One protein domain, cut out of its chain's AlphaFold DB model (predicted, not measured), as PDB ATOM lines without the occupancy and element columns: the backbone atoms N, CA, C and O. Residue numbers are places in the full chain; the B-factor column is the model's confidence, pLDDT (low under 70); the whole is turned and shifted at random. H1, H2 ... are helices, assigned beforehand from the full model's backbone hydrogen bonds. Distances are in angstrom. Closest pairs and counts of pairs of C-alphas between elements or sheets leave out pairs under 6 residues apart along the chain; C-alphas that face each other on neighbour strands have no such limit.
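What this domain is: This is residues 319 to 399 and 435 to 494 of the 495 residues of the protein "ArsR family transcriptional regulator" of Hymenobacter sp. CCM 8763 (UniProt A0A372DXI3). A long helix, H4, runs through the middle, with H3 folded against it as a helical hairpin and the short H1 along another side of H4. H5 and H7 cross H4 near its two ends, H6 packs across H5, H8 packs across H3, and little H2 lies far out from the middle. The printed part has 141 residues, with eight named helices in the order H1 to H8 and no named strand; its class is all helix. The whole is compact, with a radius of gyration of the C-alphas of 15.1 A, and spans 44 by 36 by 28 A.

How they stand to each other: Start at H1, residues 319 to 325, and look ahead to the hub, H4, residues 360 to 378: residues 368 to 375 alone of H4 touch H1, at a shallow tilt of 10 degrees, the same way, and the closest C-alphas, of Phe 322 and Lys 371, are 6.1 A apart. H2, residues 328 to 332, is close to but not clearly touching H3, residues 339 to 355; the closest C-alphas, of Val 331 and Leu 342, are 7.9 A apart. H3 and H4 form a hairpin and touch at a shallow tilt of 13 degrees, opposite ways, closest at C-alphas 355 and 363, 5.6 A apart. H5, residues 385 to 395, touches residues 372 to 376 alone of H4 at a steep tilt of 61 degrees; C-alphas 376 and 388, the closest, are 6.0 A apart. H6, residues 441 to 453, touches H5 about perpendicular, at 83 degrees, closest at the C-alphas of Ser 390 and Gly 450, 5.3 A. H7, residues 459 to 468, touches residues 362 to 366 alone of H4 at a steep tilt of 62 degrees, closest at C-alphas 365 and 462, 6.3 A. H8, residues 485 to 492, touches residues 343 to 347 alone of H3 about perpendicular, at 76 degrees, closest at C-alphas 343 and 489, 6.6 A. The helix packing is mostly crossed, but only just: 2 of 6 touching pairs are at a shallow tilt. Every O i to N i+4 pair is within hydrogen-bond range in H1, H2, H3, H4, H6 and H7; in H5 it is 6 of 7 and in H8 3 of 4.

Where its parts are: Find C-alpha 319 at (366.516, 275.916, 403.602), where H1 begins. H3 runs 24.5 A; H4 runs 26.2 A from C-alpha 360 at (374.355, 272.473, 415.090). H5 measures 15.4 A, H6 18.1 A and H7 14.0 A. H8 ends at C-alpha 492, (367.188, 253.519, 395.816).

The domain as a whole: The C-alphas farthest apart, of Leu 333 and Asn 438, are 45.1 A apart. Residues 400 to 434 are not printed; C-alphas 399 and 435 are 9.4 A apart across this cut. The link from H7 to H8 is long, and residues 437 to 442 stand free. The mean pLDDT of the printed part is 78.6; 29 residues are under 70, among them 381 to 387, 392 to 399 and 435 to 442.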
ATOM      1  N   GLU A 319     367.691 276.743 403.329       87.00
ATOM      2  CA  GLU A 319     366.516 275.916 403.602       87.00
ATOM      3  C   GLU A 319     365.306 276.406 402.805       87.00
ATOM      4  O   GLU A 319     364.661 275.629 402.107       87.00
ATOM      5  N   SER A 320     365.043 277.716 402.842       85.38
ATOM      6  CA  SER A 320     363.973 278.331 402.052       85.38
ATOM      7  C   SER A 320     364.169 278.074 400.560       85.38
ATOM      8  O   SER A 320     363.229 277.661 399.895       85.38
ATOM      9  N   ILE A 321     365.391 278.251 400.038       82.94
ATOM     10  CA  ILE A 321     365.669 277.983 398.617       82.94
ATOM     11  C   ILE A 321     365.402 276.528 398.275       82.94
ATOM     12  O   ILE A 321     364.829 276.247 397.232       82.94
ATOM     13  N   PHE A 322     365.880 275.609 399.107       87.50
ATOM     14  CA  PHE A 322     365.728 274.185 398.865       87.50
ATOM     15  C   PHE A 322     364.253 273.787 398.808       87.50
ATOM     16  O   PHE A 322     363.845 273.096 397.874       87.50
ATOM     17  N   ASN A 323     363.459 274.283 399.761       87.44
ATOM     18  CA  ASN A 323     362.027 274.012 399.830       87.44
ATOM     19  C   ASN A 323     361.274 274.568 398.617       87.44
ATOM     20  O   ASN A 323     360.448 273.855 398.052       87.44
ATOM     21  N   ASP A 324     361.622 275.782 398.180       84.00
ATOM     22  CA  ASP A 324     361.044 276.411 396.988       84.00
ATOM     23  C   ASP A 324     361.506 275.728 395.686       84.00
ATOM     24  O   ASP A 324     360.755 275.626 394.723       84.00
ATOM     25  N   ALA A 325     362.764 275.281 395.611       83.44
ATOM     26  CA  ALA A 325     363.332 274.704 394.392       83.44
ATOM     27  C   ALA A 325     362.792 273.301 394.096       83.44
ATOM     28  O   ALA A 325     362.681 272.934 392.925       83.44
ATOM     29  N   LEU A 326     362.501 272.533 395.148       86.12
ATOM     30  CA  LEU A 326     361.967 271.176 395.081       86.12
ATOM     31  C   LEU A 326     360.485 271.110 395.445       86.12
ATOM     32  O   LEU A 326     360.043 270.017 395.790       86.12
ATOM     33  N   ASP A 327     359.747 272.222 395.435       83.31
ATOM     34  CA  ASP A 327     358.309 272.280 395.742       83.31
ATOM     35  C   ASP A 327     357.917 271.323 396.889       83.31
ATOM     36  O   ASP A 327     357.050 270.455 396.751       83.31
ATOM     37  N   VAL A 328     358.651 271.392 398.008       82.44
ATOM     38  CA  VAL A 328     358.613 270.347 399.051       82.44
ATOM     39  C   VAL A 328     357.208 270.187 399.626       82.44
ATOM     40  O   VAL A 328     356.791 269.073 399.938       82.44
ATOM     41  N   GLU A 329     356.459 271.285 399.712       81.62
ATOM     42  CA  GLU A 329     355.060 271.288 400.135       81.62
ATOM     43  C   GLU A 329     354.179 270.436 399.206       81.62
ATOM     44  O   GLU A 329     353.444 269.572 399.684       81.62
ATOM     45  N   ASP A 330     354.319 270.578 397.886       81.44
ATOM     46  CA  ASP A 330     353.558 269.796 396.906       81.44
ATOM     47  C   ASP A 330     353.915 268.307 396.966       81.44
ATOM     48  O   ASP A 330     353.041 267.444 396.838       81.44
ATOM     49  N   VAL A 331     355.186 267.978 397.218       82.12
ATOM     50  CA  VAL A 331     355.612 266.588 397.443       82.12
ATOM     51  C   VAL A 331     354.992 266.029 398.724       82.12
ATOM     52  O   VAL A 331     354.462 264.918 398.709       82.12
ATOM     53  N   MET A 332     355.007 266.791 399.823       78.75
ATOM     54  CA  MET A 332     354.392 266.385 401.095       78.75
ATOM     55  C   MET A 332     352.876 266.187 400.977       78.75
ATOM     56  O   MET A 332     352.316 265.320 401.648       78.75
ATOM     57  N   LEU A 333     352.215 266.951 400.107       83.25
ATOM     58  CA  LEU A 333     350.792 266.815 399.792       83.25
ATOM     59  C   LEU A 333     350.494 265.690 398.781       83.25
ATOM     60  O   LEU A 333     349.327 265.440 398.474       83.25
ATOM     61  N   GLY A 334     351.519 264.995 398.274       77.81
ATOM     62  CA  GLY A 334     351.381 263.909 397.301       77.81
ATOM     63  C   GLY A 334     350.992 264.378 395.894       77.81
ATOM     64  O   GLY A 334     350.452 263.594 395.115       77.81
ATOM     65  N   LEU A 335     351.230 265.652 395.576       77.12
ATOM     66  CA  LEU A 335     350.853 266.282 394.308       77.12
ATOM     67  C   LEU A 335     351.934 266.141 393.227       77.12
ATOM     68  O   LEU A 335     351.621 266.249 392.041       77.12
ATOM     69  N   SER A 336     353.184 265.857 393.611       72.06
ATOM     70  CA  SER A 336     354.279 265.578 392.675       72.06
ATOM     71  C   SER A 336     354.619 264.086 392.607       72.06
ATOM     72  O   SER A 336     354.769 263.413 393.625       72.06
ATOM     73  N   THR A 337     354.792 263.577 391.385       67.00
ATOM     74  CA  THR A 337     355.216 262.197 391.077       67.00
ATOM     75  C   THR A 337     356.592 262.136 390.408       67.00
ATOM     76  O   THR A 337     356.964 261.116 389.827       67.00
ATOM     77  N   ASN A 338     357.363 263.228 390.456       86.12
ATOM     78  CA  ASN A 338     358.672 263.282 389.816       86.12
ATOM     79  C   ASN A 338     359.686 262.403 390.569       86.12
ATOM     80  O   ASN A 338     360.134 262.729 391.666       86.12
ATOM     81  N   GLU A 339     360.081 261.296 389.942       87.31
ATOM     82  CA  GLU A 339     361.016 260.310 390.492       87.31
ATOM     83  C   GLU A 339     362.355 260.934 390.922       87.31
ATOM     84  O   GLU A 339     362.853 260.647 392.010       87.31
ATOM     85  N   LYS A 340     362.909 261.852 390.114       89.06
ATOM     86  CA  LYS A 340     364.171 262.543 390.425       89.06
ATOM     87  C   LYS A 340     364.044 263.393 391.684       89.06
ATOM     88  O   LYS A 340     364.923 263.360 392.540       89.06
ATOM     89  N   GLN A 341     362.940 264.125 391.807       88.62
ATOM     90  CA  GLN A 341     362.636 264.953 392.975       88.62
ATOM     91  C   GLN A 341     362.556 264.101 394.248       88.62
ATOM     92  O   GLN A 341     363.189 264.432 395.247       88.62
ATOM     93  N   LEU A 342     361.841 262.971 394.194       88.19
ATOM     94  CA  LEU A 342     361.693 262.048 395.323       88.19
ATOM     95  C   LEU A 342     363.031 261.429 395.748       88.19
ATOM     96  O   LEU A 342     363.347 261.416 396.936       88.19
ATOM     97  N   ILE A 343     363.846 260.975 394.790       91.19
ATOM     98  CA  ILE A 343     365.186 260.429 395.056       91.19
ATOM     99  C   ILE A 343     366.073 261.468 395.757       91.19
ATOM    100  O   ILE A 343     366.740 261.157 396.745       91.19
ATOM    101  N   LEU A 344     366.071 262.711 395.276       92.25
ATOM    102  CA  LEU A 344     366.874 263.788 395.854       92.25
ATOM    103  C   LEU A 344     366.391 264.192 397.258       92.25
ATOM    104  O   LEU A 344     367.214 264.452 398.138       92.25
ATOM    105  N   LEU A 345     365.077 264.198 397.504       91.50
ATOM    106  CA  LEU A 345     364.510 264.461 398.831       91.50
ATOM    107  C   LEU A 345     364.815 263.339 399.827       91.50
ATOM    108  O   LEU A 345     365.201 263.623 400.963       91.50
ATOM    109  N   ASN A 346     364.718 262.079 399.397       90.38
ATOM    110  CA  ASN A 346     365.109 260.925 400.205       90.38
ATOM    111  C   ASN A 346     366.596 260.984 400.571       90.38
ATOM    112  O   ASN A 346     366.955 260.754 401.726       90.38
ATOM    113  N   PHE A 347     367.447 261.383 399.622       93.44
ATOM    114  CA  PHE A 347     368.863 261.607 399.889       93.44
ATOM    115  C   PHE A 347     369.092 262.703 400.931       93.44
ATOM    116  O   PHE A 347     369.841 262.489 401.883       93.44
ATOM    117  N   ASN A 348     368.419 263.852 400.814       94.00
ATOM    118  CA  ASN A 348     368.509 264.906 401.827       94.00
ATOM    119  C   ASN A 348     368.089 264.400 403.217       94.00
ATOM    120  O   ASN A 348     368.775 264.658 404.205       94.00
ATOM    121  N   TYR A 349     366.996 263.635 403.293       91.88
ATOM    122  CA  TYR A 349     366.521 263.053 404.547       91.88
ATOM    123  C   TYR A 349     367.534 262.071 405.158       91.88
ATOM    124  O   TYR A 349     367.821 262.148 406.354       91.88
ATOM    125  N   GLU A 350     368.127 261.186 404.352       92.38
ATOM    126  CA  GLU A 350     369.178 260.261 404.795       92.38
ATOM    127  C   GLU A 350     370.376 261.013 405.394       92.38
ATOM    128  O   GLU A 350     370.892 260.639 406.454       92.38
ATOM    129  N   ILE A 351     370.805 262.092 404.734       93.31
ATOM    130  CA  ILE A 351     371.889 262.948 405.216       93.31
ATOM    131  C   ILE A 351     371.519 263.567 406.560       93.31
ATOM    132  O   ILE A 351     372.277 263.404 407.516       93.31
ATOM    133  N   GLU A 352     370.360 264.224 406.659       92.62
ATOM    134  CA  GLU A 352     369.881 264.873 407.888       92.62
ATOM    135  C   GLU A 352     369.835 263.899 409.076       92.62
ATOM    136  O   GLU A 352     370.224 264.260 410.189       92.62
ATOM    137  N   GLN A 353     369.441 262.642 408.841       92.94
ATOM    138  CA  GLN A 353     369.469 261.591 409.861       92.94
ATOM    139  C   GLN A 353     370.899 261.240 410.280       92.94
ATOM    140  O   GLN A 353     371.205 261.204 411.477       92.94
ATOM    141  N   LYS A 354     371.800 261.037 409.313       91.19
ATOM    142  CA  LYS A 354     373.206 260.701 409.578       91.19
ATOM    143  C   LYS A 354     373.959 261.811 410.305       91.19
ATOM    144  O   LYS A 354     374.849 261.493 411.087       91.19
ATOM    145  N   VAL A 355     373.597 263.079 410.112       93.44
ATOM    146  CA  VAL A 355     374.253 264.224 410.776       93.44
ATOM    147  C   VAL A 355     373.509 264.748 412.009       93.44
ATOM    148  O   VAL A 355     373.977 265.679 412.656       93.44
ATOM    149  N   SER A 356     372.367 264.153 412.369       92.44
ATOM    150  CA  SER A 356     371.496 264.622 413.463       92.44
ATOM    151  C   SER A 356     372.174 264.692 414.837       92.44
ATOM    152  O   SER A 356     371.803 265.523 415.664       92.44
ATOM    153  N   HIS A 357     373.173 263.840 415.069       90.75
ATOM    154  CA  HIS A 357     373.928 263.750 416.318       90.75
ATOM    155  C   HIS A 357     375.059 264.788 416.431       90.75
ATOM    156  O   HIS A 357     375.655 264.925 417.500       90.75
ATOM    157  N   LEU A 358     375.375 265.497 415.341       92.81
ATOM    158  CA  LEU A 358     376.465 266.468 415.298       92.81
ATOM    159  C   LEU A 358     376.064 267.813 415.919       92.81
ATOM    160  O   LEU A 358     374.883 268.173 415.937       92.81
ATOM    161  N   PRO A 359     377.038 268.619 416.377       93.62
ATOM    162  CA  PRO A 359     376.779 269.992 416.788       93.62
ATOM    163  C   PRO A 359     376.094 270.801 415.676       93.62
ATOM    164  O   PRO A 359     376.464 270.697 414.508       93.62
ATOM    165  N   ASN A 360     375.164 271.691 416.043       90.75
ATOM    166  CA  ASN A 360     374.355 272.473 415.090       90.75
ATOM    167  C   ASN A 360     375.169 273.145 413.973       90.75
ATOM    168  O   ASN A 360     374.729 273.178 412.830       90.75
ATOM    169  N   ARG A 361     376.357 273.679 414.282       89.75
ATOM    170  CA  ARG A 361     377.217 274.331 413.283       89.75
ATOM    171  C   ARG A 361     377.720 273.353 412.217       89.75
ATOM    172  O   ARG A 361     377.773 273.713 411.049       89.75
ATOM    173  N   GLU A 362     378.118 272.156 412.629       90.25
ATOM    174  CA  GLU A 362     378.633 271.104 411.747       90.25
ATOM    175  C   GLU A 362     377.506 270.487 410.928       90.25
ATOM    176  O   GLU A 362     377.635 270.331 409.714       90.25
ATOM    177  N   LYS A 363     376.369 270.236 411.589       90.94
ATOM    178  CA  LYS A 363     375.134 269.793 410.951       90.94
ATOM    179  C   LYS A 363     374.734 270.737 409.814       90.94
ATOM    180  O   LYS A 363     374.628 270.296 408.676       90.94
ATOM    181  N   LEU A 364     374.574 272.031 410.111       88.94
ATOM    182  CA  LEU A 364     374.185 273.039 409.117       88.94
ATOM    183  C   LEU A 364     375.171 273.100 407.950       88.94
ATOM    184  O   LEU A 364     374.755 273.191 406.804       88.94
ATOM    185  N   LEU A 365     376.473 272.983 408.223       87.06
ATOM    186  CA  LEU A 365     377.493 273.013 407.180       87.06
ATOM    187  C   LEU A 365     377.348 271.860 406.172       87.06
ATOM    188  O   LEU A 365     377.495 272.085 404.973       87.06
ATOM    189  N   ILE A 366     377.069 270.640 406.645       88.44
ATOM    190  CA  ILE A 366     376.842 269.482 405.765       88.44
ATOM    191  C   ILE A 366     375.489 269.610 405.057       88.44
ATOM    192  O   ILE A 366     375.422 269.428 403.842       88.44
ATOM    193  N   SER A 367     374.432 269.940 405.802       89.75
ATOM    194  CA  SER A 367     373.072 270.076 405.279       89.75
ATOM    195  C   SER A 367     372.976 271.132 404.179       89.75
ATOM    196  O   SER A 367     372.451 270.846 403.106       89.75
ATOM    197  N   ASP A 368     373.521 272.331 404.398       88.31
ATOM    198  CA  ASP A 368     373.484 273.422 403.417       88.31
ATOM    199  C   ASP A 368     374.224 273.039 402.134       88.31
ATOM    200  O   ASP A 368     373.758 273.327 401.030       88.31
ATOM    201  N   TYR A 369     375.353 272.339 402.263       86.25
ATOM    202  CA  TYR A 369     376.119 271.869 401.116       86.25
ATOM    203  C   TYR A 369     375.375 270.798 400.314       86.25
ATOM    204  O   TYR A 369     375.323 270.869 399.090       86.25
ATOM    205  N   VAL A 370     374.753 269.823 400.982       89.00
ATOM    206  CA  VAL A 370     373.944 268.801 400.301       89.00
ATOM    207  C   VAL A 370     372.740 269.425 399.604       89.00
ATOM    208  O   VAL A 370     372.463 269.089 398.454       89.00
ATOM    209  N   LYS A 371     372.069 270.389 400.241       89.69
ATOM    210  CA  LYS A 371     370.963 271.129 399.622       89.69
ATOM    211  C   LYS A 371     371.426 271.890 398.381       89.69
ATOM    212  O   LYS A 371     370.739 271.832 397.366       89.69
ATOM    213  N   GLN A 372     372.608 272.520 398.406       86.12
ATOM    214  CA  GLN A 372     373.206 273.155 397.217       86.12
ATOM    215  C   GLN A 372     373.398 272.154 396.070       86.12
ATOM    216  O   GLN A 372     373.017 272.456 394.941       86.12
ATOM    217  N   LEU A 373     373.941 270.966 396.370       85.50
ATOM    218  CA  LEU A 373     374.159 269.905 395.379       85.50
ATOM    219  C   LEU A 373     372.852 269.435 394.740       85.50
ATOM    220  O   LEU A 373     372.763 269.251 393.530       85.50
ATOM    221  N   ILE A 374     371.824 269.259 395.565       89.62
ATOM    222  CA  ILE A 374     370.508 268.832 395.111       89.62
ATOM    223  C   ILE A 374     369.847 269.902 394.234       89.62
ATOM    224  O   ILE A 374     369.305 269.569 393.184       89.62
ATOM    225  N   ILE A 375     369.893 271.174 394.645       87.00
ATOM    226  CA  ILE A 375     369.293 272.284 393.890       87.00
ATOM    227  C   ILE A 375     369.890 272.363 392.476       87.00
ATOM    228  O   ILE A 375     369.147 272.494 391.503       87.00
ATOM    229  N   ASN A 376     371.216 272.248 392.354       83.44
ATOM    230  CA  ASN A 376     371.888 272.262 391.053       83.44
ATOM    231  C   ASN A 376     371.591 271.015 390.219       83.44
ATOM    232  O   ASN A 376     371.435 271.129 389.007       83.44
ATOM    233  N   GLU A 377     371.501 269.840 390.846       86.69
ATOM    234  CA  GLU A 377     371.170 268.598 390.145       86.69
ATOM    235  C   GLU A 377     369.721 268.604 389.637       86.69
ATOM    236  O   GLU A 377     369.446 268.117 388.541       86.69
ATOM    237  N   TYR A 378     368.776 269.149 390.405       85.69
ATOM    238  CA  TYR A 378     367.370 269.211 390.004       85.69
ATOM    239  C   TYR A 378     367.114 270.203 388.858       85.69
ATOM    240  O   TYR A 378     366.233 269.943 388.042       85.69
ATOM    241  N   ASP A 379     367.906 271.282 388.766       73.94
ATOM    242  CA  ASP A 379     367.782 272.352 387.758       73.94
ATOM    243  C   ASP A 379     366.397 273.034 387.776       73.94
ATOM    244  O   ASP A 379     365.674 273.097 386.780       73.94
ATOM    245  N   SER A 380     365.989 273.520 388.956       70.56
ATOM    246  CA  SER A 380     364.675 274.152 389.158       70.56
ATOM    247  C   SER A 380     364.502 275.430 388.331       70.56
ATOM    248  O   SER A 380     365.292 276.371 388.443       70.56
ATOM    249  N   SER A 381     363.388 275.535 387.598       67.50
ATOM    250  CA  SER A 381     362.984 276.773 386.915       67.50
ATOM    251  C   SER A 381     362.536 277.887 387.867       67.50
ATOM    252  O   SER A 381     362.453 279.047 387.459       67.50
ATOM    253  N   SER A 382     362.233 277.548 389.124       67.12
ATOM    254  CA  SER A 382     361.764 278.482 390.156       67.12
ATOM    255  C   SER A 382     362.883 279.398 390.660       67.12
ATOM    256  O   SER A 382     362.617 280.431 391.279       67.12
ATOM    257  N   PHE A 383     364.144 279.066 390.362       68.94
ATOM    258  CA  PHE A 383     365.306 279.830 390.795       68.94
ATOM    259  C   PHE A 383     366.045 280.493 389.634       68.94
ATOM    260  O   PHE A 383     366.113 279.992 388.516       68.94
ATOM    261  N   SER A 384     366.637 281.664 389.884       69.25
ATOM    262  CA  SER A 384     367.354 282.361 388.814       69.25
ATOM    263  C   SER A 384     368.628 281.599 388.423       69.25
ATOM    264  O   SER A 384     369.449 281.286 389.291       69.25
ATOM    265  N   ASN A 385     368.875 281.440 387.118       67.19
ATOM    266  CA  ASN A 385     370.116 280.858 386.570       67.19
ATOM    267  C   ASN A 385     371.401 281.485 387.158       67.19
ATOM    268  O   ASN A 385     372.457 280.863 387.176       67.19
ATOM    269  N   LYS A 386     371.327 282.722 387.673       67.50
ATOM    270  CA  LYS A 386     372.426 283.431 388.362       67.50
ATOM    271  C   LYS A 386     372.850 282.766 389.652       67.50
ATOM    272  O   LYS A 386     374.045 282.730 389.939       67.50
ATOM    273  N   ALA A 387     371.892 282.325 390.448       69.94
ATOM    274  CA  ALA A 387     372.193 281.711 391.722       69.94
ATOM    275  C   ALA A 387     372.621 280.254 391.529       69.94
ATOM    276  O   ALA A 387     373.654 279.885 392.079       69.94
ATOM    277  N   LEU A 388     371.955 279.511 390.634       71.62
ATOM    278  CA  LEU A 388     372.375 278.163 390.219       71.62
ATOM    279  C   LEU A 388     373.831 278.150 389.736       71.62
ATOM    280  O   LEU A 388     374.666 277.431 390.271       71.62
ATOM    281  N   LEU A 389     374.206 279.047 388.818       70.12
ATOM    282  CA  LEU A 389     375.595 279.141 388.343       70.12
ATOM    283  C   LEU A 389     376.600 279.518 389.443       70.12
ATOM    284  O   LEU A 389     377.770 279.145 389.350       70.12
ATOM    285  N   SER A 390     376.169 280.243 390.480       70.75
ATOM    286  CA  SER A 390     377.029 280.585 391.621       70.75
ATOM    287  C   SER A 390     377.265 279.394 392.542       70.75
ATOM    288  O   SER A 390     378.382 279.226 393.025       70.75
ATOM    289  N   MET A 391     376.244 278.560 392.742       72.19
ATOM    290  CA  MET A 391     376.347 277.310 393.493       72.19
ATOM    291  C   MET A 391     377.160 276.266 392.706       72.19
ATOM    292  O   MET A 391     378.079 275.662 393.249       72.19
ATOM    293  N   PHE A 392     376.922 276.134 391.399       65.69
ATOM    294  CA  PHE A 392     377.557 275.134 390.534       65.69
ATOM    295  C   PHE A 392     379.090 275.261 390.437       65.69
ATOM    296  O   PHE A 392     379.819 274.271 390.382       65.69
ATOM    297  N   ILE A 393     379.628 276.488 390.434       59.44
ATOM    298  CA  ILE A 393     381.088 276.711 390.415       59.44
ATOM    299  C   ILE A 393     381.771 276.158 391.674       59.44
ATOM    300  O   ILE A 393     382.963 275.840 391.616       59.44
ATOM    301  N   LEU A 394     381.041 276.047 392.784       60.47
ATOM    302  CA  LEU A 394     381.545 275.511 394.046       60.47
ATOM    303  C   LEU A 394     381.568 273.982 394.044       60.47
ATOM    304  O   LEU A 394     382.514 273.410 394.569       60.47
ATOM    305  N   GLU A 395     380.622 273.318 393.374       58.25
ATOM    306  CA  GLU A 395     380.641 271.853 393.210       58.25
ATOM    307  C   GLU A 395     381.883 271.373 392.460       58.25
ATOM    308  O   GLU A 395     382.472 270.338 392.765       58.25
ATOM    309  N   ARG A 396     382.341 272.165 391.482       52.66
ATOM    310  CA  ARG A 396     383.571 271.856 390.739       52.66
ATOM    311  C   ARG A 396     384.823 271.925 391.612       52.66
ATOM    312  O   ARG A 396     385.870 271.435 391.192       52.66
ATOM    313  N   GLU A 397     384.742 272.526 392.795       55.25
ATOM    314  CA  GLU A 397     385.785 272.468 393.811       55.25
ATOM    315  C   GLU A 397     385.493 271.351 394.800       55.25
ATOM    316  O   GLU A 397     385.032 271.588 395.908       55.25
ATOM    317  N   TYR A 398     385.818 270.117 394.433       52.41
ATOM    318  CA  TYR A 398     385.780 269.030 395.403       52.41
ATOM    319  C   TYR A 398     387.180 268.724 395.943       52.41
ATOM    320  O   TYR A 398     388.208 268.901 395.272       52.41
ATOM    321  N   PHE A 399     387.207 268.293 397.200       50.50
ATOM    322  CA  PHE A 399     388.404 267.826 397.880       50.50
ATOM    323  C   PHE A 399     388.815 266.443 397.356       50.50
ATOM    324  O   PHE A 399     388.050 265.487 397.432       50.50
ATOM    325  N   VAL A 435     390.966 272.358 391.417       41.53
ATOM    326  CA  VAL A 435     390.685 273.664 390.829       41.53
ATOM    327  C   VAL A 435     391.031 273.629 389.344       41.53
ATOM    328  O   VAL A 435     392.204 273.614 388.959       41.53
ATOM    329  N   HIS A 436     390.012 273.671 388.484       38.47
ATOM    330  CA  HIS A 436     390.205 274.037 387.083       38.47
ATOM    331  C   HIS A 436     390.654 275.500 387.001       38.47
ATOM    332  O   HIS A 436     389.884 276.441 387.169       38.47
ATOM    333  N   ARG A 437     391.948 275.676 386.748       37.66
ATOM    334  CA  ARG A 437     392.700 276.901 387.021       37.66
ATOM    335  C   ARG A 437     392.646 277.992 385.952       37.66
ATOM    336  O   ARG A 437     393.542 278.824 385.892       37.66
ATOM    337  N   ASN A 438     391.579 278.047 385.166       42.62
ATOM    338  CA  ASN A 438     391.335 279.172 384.258       42.62
ATOM    339  C   ASN A 438     390.172 280.027 384.768       42.62
ATOM    340  O   ASN A 438     389.249 280.342 384.018       42.62
ATOM    341  N   PHE A 439     390.198 280.399 386.051       51.28
ATOM    342  CA  PHE A 439     389.260 281.397 386.549       51.28
ATOM    343  C   PHE A 439     389.648 282.767 385.995       51.28
ATOM    344  O   PHE A 439     390.557 283.441 386.476       51.28
ATOM    345  N   ASN A 440     388.939 283.162 384.944       60.31
ATOM    346  CA  ASN A 440     388.843 284.546 384.516       60.31
ATOM    347  C   ASN A 440     388.143 285.389 385.607       60.31
ATOM    348  O   ASN A 440     387.511 284.864 386.523       60.31
ATOM    349  N   ASN A 441     388.232 286.717 385.520       65.50
ATOM    350  CA  ASN A 441     387.596 287.668 386.452       65.50
ATOM    351  C   ASN A 441     386.077 287.431 386.589       65.50
ATOM    352  O   ASN A 441     385.480 287.762 387.614       65.50
ATOM    353  N   LEU A 442     385.463 286.832 385.565       68.88
ATOM    354  CA  LEU A 442     384.076 286.368 385.567       68.88
ATOM    355  C   LEU A 442     383.840 285.336 386.680       68.88
ATOM    356  O   LEU A 442     382.992 285.562 387.536       68.88
ATOM    357  N   MET A 443     384.643 284.277 386.749       70.50
ATOM    358  CA  MET A 443     384.533 283.261 387.801       70.50
ATOM    359  C   MET A 443     384.819 283.816 389.203       70.50
ATOM    360  O   MET A 443     384.128 283.465 390.155       70.50
ATOM    361  N   TYR A 444     385.770 284.750 389.326       77.06
ATOM    362  CA  TYR A 444     385.999 285.485 390.577       77.06
ATOM    363  C   TYR A 444     384.767 286.275 391.026       77.06
ATOM    364  O   TYR A 444     384.443 286.313 392.209       77.06
ATOM    365  N   THR A 445     384.079 286.917 390.083       79.88
ATOM    366  CA  THR A 445     382.905 287.736 390.385       79.88
ATOM    367  C   THR A 445     381.710 286.878 390.779       79.88
ATOM    368  O   THR A 445     381.016 287.223 391.732       79.88
ATOM    369  N   ILE A 446     381.508 285.747 390.097       79.25
ATOM    370  CA  ILE A 446     380.440 284.803 390.433       79.25
ATOM    371  C   ILE A 446     380.664 284.213 391.835       79.25
ATOM    372  O   ILE A 446     379.726 284.129 392.624       79.25
ATOM    373  N   ARG A 447     381.912 283.892 392.196       78.06
ATOM    374  CA  ARG A 447     382.257 283.432 393.552       78.06
ATOM    375  C   ARG A 447     382.039 284.487 394.613       78.06
ATOM    376  O   ARG A 447     381.339 284.239 395.581       78.06
ATOM    377  N   MET A 448     382.569 285.687 394.392       84.12
ATOM    378  CA  MET A 448     382.340 286.811 395.295       84.12
ATOM    379  C   MET A 448     380.836 287.049 395.506       84.12
ATOM    380  O   MET A 448     380.405 287.313 396.624       84.12
ATOM    381  N   TYR A 449     380.025 286.939 394.450       86.06
ATOM    382  CA  TYR A 449     378.571 287.006 394.562       86.06
ATOM    383  C   TYR A 449     378.011 285.877 395.441       86.06
ATOM    384  O   TYR A 449     377.263 286.169 396.375       86.06
ATOM    385  N   GLY A 450     378.413 284.625 395.194       82.19
ATOM    386  CA  GLY A 450     378.037 283.457 395.995       82.19
ATOM    387  C   GLY A 450     378.326 283.633 397.486       82.19
ATOM    388  O   GLY A 450     377.417 283.522 398.307       82.19
ATOM    389  N   ASP A 451     379.551 284.011 397.836       80.31
ATOM    390  CA  ASP A 451     379.984 284.230 399.219       80.31
ATOM    391  C   ASP A 451     379.190 285.339 399.913       80.31
ATOM    392  O   ASP A 451     378.731 285.194 401.050       80.31
ATOM    393  N   LEU A 452     379.006 286.471 399.228       83.88
ATOM    394  CA  LEU A 452     378.311 287.622 399.795       83.88
ATOM    395  C   LEU A 452     376.820 287.340 400.002       83.88
ATOM    396  O   LEU A 452     376.267 287.796 401.011       83.88
ATOM    397  N   LYS A 453     376.199 286.582 399.087       84.94
ATOM    398  CA  LYS A 453     374.816 286.098 399.194       84.94
ATOM    399  C   LYS A 453     374.668 284.913 400.144       84.94
ATOM    400  O   LYS A 453     373.546 284.626 400.528       84.94
ATOM    401  N   GLY A 454     375.748 284.265 400.573       78.38
ATOM    402  CA  GLY A 454     375.673 283.101 401.458       78.38
ATOM    403  C   GLY A 454     375.324 281.792 400.746       78.38
ATOM    404  O   GLY A 454     374.903 280.856 401.406       78.38
ATOM    405  N   TYR A 455     375.531 281.710 399.429       77.25
ATOM    406  CA  TYR A 455     375.432 280.460 398.665       77.25
ATOM    407  C   TYR A 455     376.661 279.560 398.820       77.25
ATOM    408  O   TYR A 455     376.705 278.484 398.238       77.25
ATOM    409  N   GLN A 456     377.689 280.021 399.534       71.88
ATOM    410  CA  GLN A 456     378.947 279.307 399.665       71.88
ATOM    411  C   GLN A 456     379.021 278.519 400.971       71.88
ATOM    412  O   GLN A 456     378.806 279.059 402.057       71.88
ATOM    413  N   THR A 457     379.446 277.267 400.845       73.06
ATOM    414  CA  THR A 457     379.892 276.428 401.956       73.06
ATOM    415  C   THR A 457     381.414 276.527 402.100       73.06
ATOM    416  O   THR A 457     382.148 276.408 401.118       73.06
ATOM    417  N   ASN A 458     381.922 276.710 403.324       70.94
ATOM    418  CA  ASN A 458     383.363 276.618 403.573       70.94
ATOM    419  C   ASN A 458     383.823 275.157 403.449       70.94
ATOM    420  O   ASN A 458     383.722 274.377 404.394       70.94
ATOM    421  N   LEU A 459     384.370 274.802 402.286       72.06
ATOM    422  CA  LEU A 459     384.796 273.438 401.962       72.06
ATOM    423  C   LEU A 459     385.920 272.906 402.860       72.06
ATOM    424  O   LEU A 459     386.056 271.696 403.024       72.06
ATOM    425  N   LYS A 460     386.741 273.785 403.447       67.81
ATOM    426  CA  LYS A 460     387.785 273.382 404.401       67.81
ATOM    427  C   LYS A 460     387.174 272.933 405.719       67.81
ATOM    428  O   LYS A 460     387.545 271.883 406.237       67.81
ATOM    429  N   ASP A 461     386.246 273.729 406.241       74.50
ATOM    430  CA  ASP A 461     385.519 273.373 407.456       74.50
ATOM    431  C   ASP A 461     384.687 272.111 407.199       74.50
ATOM    432  O   ASP A 461     384.707 271.199 408.017       74.50
ATOM    433  N   LEU A 462     384.046 272.007 406.027       78.12
ATOM    434  CA  LEU A 462     383.256 270.838 405.639       78.12
ATOM    435  C   LEU A 462     384.122 269.578 405.608       78.12
ATOM    436  O   LEU A 462     383.742 268.565 406.182       78.12
ATOM    437  N   TYR A 463     385.298 269.642 404.977       74.19
ATOM    438  CA  TYR A 463     386.225 268.514 404.938       74.19
ATOM    439  C   TYR A 463     386.615 268.055 406.340       74.19
ATOM    440  O   TYR A 463     386.514 266.870 406.649       74.19
ATOM    441  N   LYS A 464     387.019 269.005 407.188       76.25
ATOM    442  CA  LYS A 464     387.422 268.723 408.562       76.25
ATOM    443  C   LYS A 464     386.297 268.019 409.327       76.25
ATOM    444  O   LYS A 464     386.539 266.988 409.938       76.25
ATOM    445  N   VAL A 465     385.071 268.525 409.211       83.88
ATOM    446  CA  VAL A 465     383.887 267.929 409.845       83.88
ATOM    447  C   VAL A 465     383.606 266.523 409.304       83.88
ATOM    448  O   VAL A 465     383.344 265.611 410.084       83.88
ATOM    449  N   LEU A 466     383.669 266.315 407.985       83.88
ATOM    450  CA  LEU A 466     383.438 264.998 407.384       83.88
ATOM    451  C   LEU A 466     384.510 263.978 407.796       83.88
ATOM    452  O   LEU A 466     384.205 262.799 407.963       83.88
ATOM    453  N   GLU A 467     385.759 264.415 407.949       79.94
ATOM    454  CA  GLU A 467     386.868 263.576 408.393       79.94
ATOM    455  C   GLU A 467     386.770 263.222 409.880       79.94
ATOM    456  O   GLU A 467     386.811 262.040 410.214       79.94
ATOM    457  N   GLU A 468     386.592 264.216 410.753       84.62
ATOM    458  CA  GLU A 468     386.527 264.028 412.209       84.62
ATOM    459  C   GLU A 468     385.363 263.116 412.627       84.62
ATOM    460  O   GLU A 468     385.481 262.369 413.596       84.62
ATOM    461  N   ASN A 469     384.273 263.117 411.852       84.38
ATOM    462  CA  ASN A 469     383.071 262.332 412.130       84.38
ATOM    463  C   ASN A 469     382.960 261.030 411.307       84.38
ATOM    464  O   ASN A 469     381.915 260.386 411.323       84.38
ATOM    465  N   ASN A 470     384.013 260.612 410.588       84.12
ATOM    466  CA  ASN A 470     384.020 259.403 409.742       84.12
ATOM    467  C   ASN A 470     382.901 259.356 408.677       84.12
ATOM    468  O   ASN A 470     382.411 258.291 408.310       84.12
ATOM    469  N   LEU A 471     382.530 260.513 408.129       83.44
ATOM    470  CA  LEU A 471     381.500 260.661 407.095       83.44
ATOM    471  C   LEU A 471     382.097 260.732 405.676       83.44
ATOM    472  O   LEU A 471     381.454 261.194 404.730       83.44
ATOM    473  N   LYS A 472     383.344 260.274 405.487       72.56
ATOM    474  CA  LYS A 472     383.981 260.209 404.162       72.56
ATOM    475  C   LYS A 472     383.200 259.246 403.254       72.56
ATOM    476  O   LYS A 472     382.988 258.089 403.597       72.56
ATOM    477  N   GLY A 473     382.786 259.724 402.079       75.25
ATOM    478  CA  GLY A 473     382.004 258.942 401.108       75.25
ATOM    479  C   GLY A 473     380.483 258.995 401.302       75.25
ATOM    480  O   GLY A 473     379.756 258.340 400.555       75.25
ATOM    481  N   LEU A 474     380.008 259.796 402.263       81.81
ATOM    482  CA  LEU A 474     378.588 260.046 402.495       81.81
ATOM    483  C   LEU A 474     377.881 260.579 401.234       81.81
ATOM    484  O   LEU A 474     376.831 260.071 400.839       81.81
ATOM    485  N   ILE A 475     378.504 261.558 400.572       84.44
ATOM    486  CA  ILE A 475     377.986 262.207 399.366       84.44
ATOM    487  C   ILE A 475     378.605 261.540 398.124       84.44
ATOM    488  O   ILE A 475     379.837 261.467 398.027       84.44
ATOM    489  N   PRO A 476     377.798 261.028 397.173       85.25
ATOM    490  CA  PRO A 476     378.312 260.448 395.938       85.25
ATOM    491  C   PRO A 476     378.691 261.559 394.949       85.25
ATOM    492  O   PRO A 476     377.831 262.305 394.495       85.25
ATOM    493  N   PHE A 477     379.973 261.663 394.596       77.94
ATOM    494  CA  PHE A 477     380.453 262.641 393.616       77.94
ATOM    495  C   PHE A 477     380.852 261.997 392.294       77.94
ATOM    496  O   PHE A 477     381.443 260.913 392.270       77.94
ATOM    497  N   THR A 478     380.624 262.726 391.203       71.75
ATOM    498  CA  THR A 478     381.207 262.416 389.899       71.75
ATOM    499  C   THR A 478     382.706 262.728 389.907       71.75
ATOM    500  O   THR A 478     383.227 263.442 390.767       71.75
ATOM    501  N   LYS A 479     383.425 262.293 388.864       61.41
ATOM    502  CA  LYS A 479     384.830 262.688 388.640       61.41
ATOM    503  C   LYS A 479     385.054 264.208 388.533       61.41
ATOM    504  O   LYS A 479     386.201 264.649 388.581       61.41
ATOM    505  N   TYR A 480     383.988 264.991 388.345       58.53
ATOM    506  CA  TYR A 480     384.032 266.445 388.211       58.53
ATOM    507  C   TYR A 480     383.611 267.197 389.484       58.53
ATOM    508  O   TYR A 480     383.613 268.425 389.455       58.53
ATOM    509  N   GLY A 481     383.284 266.491 390.574       63.69
ATOM    510  CA  GLY A 481     382.904 267.091 391.859       63.69
ATOM    511  C   GLY A 481     381.417 267.420 392.021       63.69
ATOM    512  O   GLY A 481     381.007 267.844 393.094       63.69
ATOM    513  N   THR A 482     380.599 267.180 390.996       73.19
ATOM    514  CA  THR A 482     379.134 267.328 391.066       73.19
ATOM    515  C   THR A 482     378.490 266.109 391.721       73.19
ATOM    516  O   THR A 482     379.126 265.055 391.809       73.19
ATOM    517  N   LEU A 483     377.229 266.226 392.144       84.88
ATOM    518  CA  LEU A 483     376.454 265.085 392.638       84.88
ATOM    519  C   LEU A 483     376.364 263.993 391.557       84.88
ATOM    520  O   LEU A 483     376.073 264.272 390.397       84.88
ATOM    521  N   ASP A 484     376.663 262.747 391.922       87.56
ATOM    522  CA  ASP A 484     376.512 261.587 391.039       87.56
ATOM    523  C   ASP A 484     375.100 261.020 391.197       87.56
ATOM    524  O   ASP A 484     374.851 260.134 392.022       87.56
ATOM    525  N   TYR A 485     374.167 261.599 390.438       89.56
ATOM    526  CA  TYR A 485     372.762 261.213 390.481       89.56
ATOM    527  C   TYR A 485     372.537 259.760 390.052       89.56
ATOM    528  O   TYR A 485     371.731 259.079 390.673       89.56
ATOM    529  N   ASP A 486     373.272 259.243 389.065       88.06
ATOM    530  CA  ASP A 486     373.111 257.854 388.616       88.06
ATOM    531  C   ASP A 486     373.496 256.870 389.727       88.06
ATOM    532  O   ASP A 486     372.781 255.904 390.009       88.06
ATOM    533  N   LYS A 487     374.603 257.149 390.428       88.00
ATOM    534  CA  LYS A 487     375.011 256.362 391.594       88.00
ATOM    535  C   LYS A 487     374.024 256.490 392.751       88.00
ATOM    536  O   LYS A 487     373.851 255.526 393.492       88.00
ATOM    537  N   LEU A 488     373.416 257.661 392.931       89.44
ATOM    538  CA  LEU A 488     372.386 257.894 393.938       89.44
ATOM    539  C   LEU A 488     371.107 257.110 393.614       89.44
ATOM    540  O   LEU A 488     370.623 256.359 394.453       89.44
ATOM    541  N   LYS A 489     370.599 257.235 392.388       88.94
ATOM    542  CA  LYS A 489     369.421 256.529 391.882       88.94
ATOM    543  C   LYS A 489     369.584 255.014 392.024       88.94
ATOM    544  O   LYS A 489     368.720 254.365 392.601       88.94
ATOM    545  N   GLY A 490     370.748 254.478 391.655       86.31
ATOM    546  CA  GLY A 490     371.059 253.062 391.847       86.31
ATOM    547  C   GLY A 490     371.069 252.586 393.310       86.31
ATOM    548  O   GLY A 490     370.973 251.384 393.535       86.31
ATOM    549  N   ARG A 491     371.174 253.473 394.316       84.62
ATOM    550  CA  ARG A 491     370.999 253.082 395.732       84.62
ATOM    551  C   ARG A 491     369.535 252.803 396.060       84.62
ATOM    552  O   ARG A 491     369.272 251.842 396.761       84.62
ATOM    553  N   TYR A 492     368.621 253.607 395.523       81.25
ATOM    554  CA  TYR A 492     367.188 253.519 395.816       81.25
ATOM    555  C   TYR A 492     366.417 252.580 394.877       81.25
ATOM    556  O   TYR A 492     365.281 252.238 395.169       81.25
ATOM    557  N   GLU A 493     367.010 252.163 393.756       73.25
ATOM    558  CA  GLU A 493     366.440 251.128 392.876       73.25
ATOM    559  C   GLU A 493     366.808 249.691 393.298       73.25
ATOM    560  O   GLU A 493     366.209 248.740 392.803       73.25
ATOM    561  N   ASN A 494     367.806 249.522 394.175       54.38
ATOM    562  CA  ASN A 494     368.291 248.217 394.655       54.38
ATOM    563  C   ASN A 494     367.899 247.914 396.119       54.38
ATOM    564  O   ASN A 494     368.359 246.910 396.670       54.38
TER     565      ASN A 494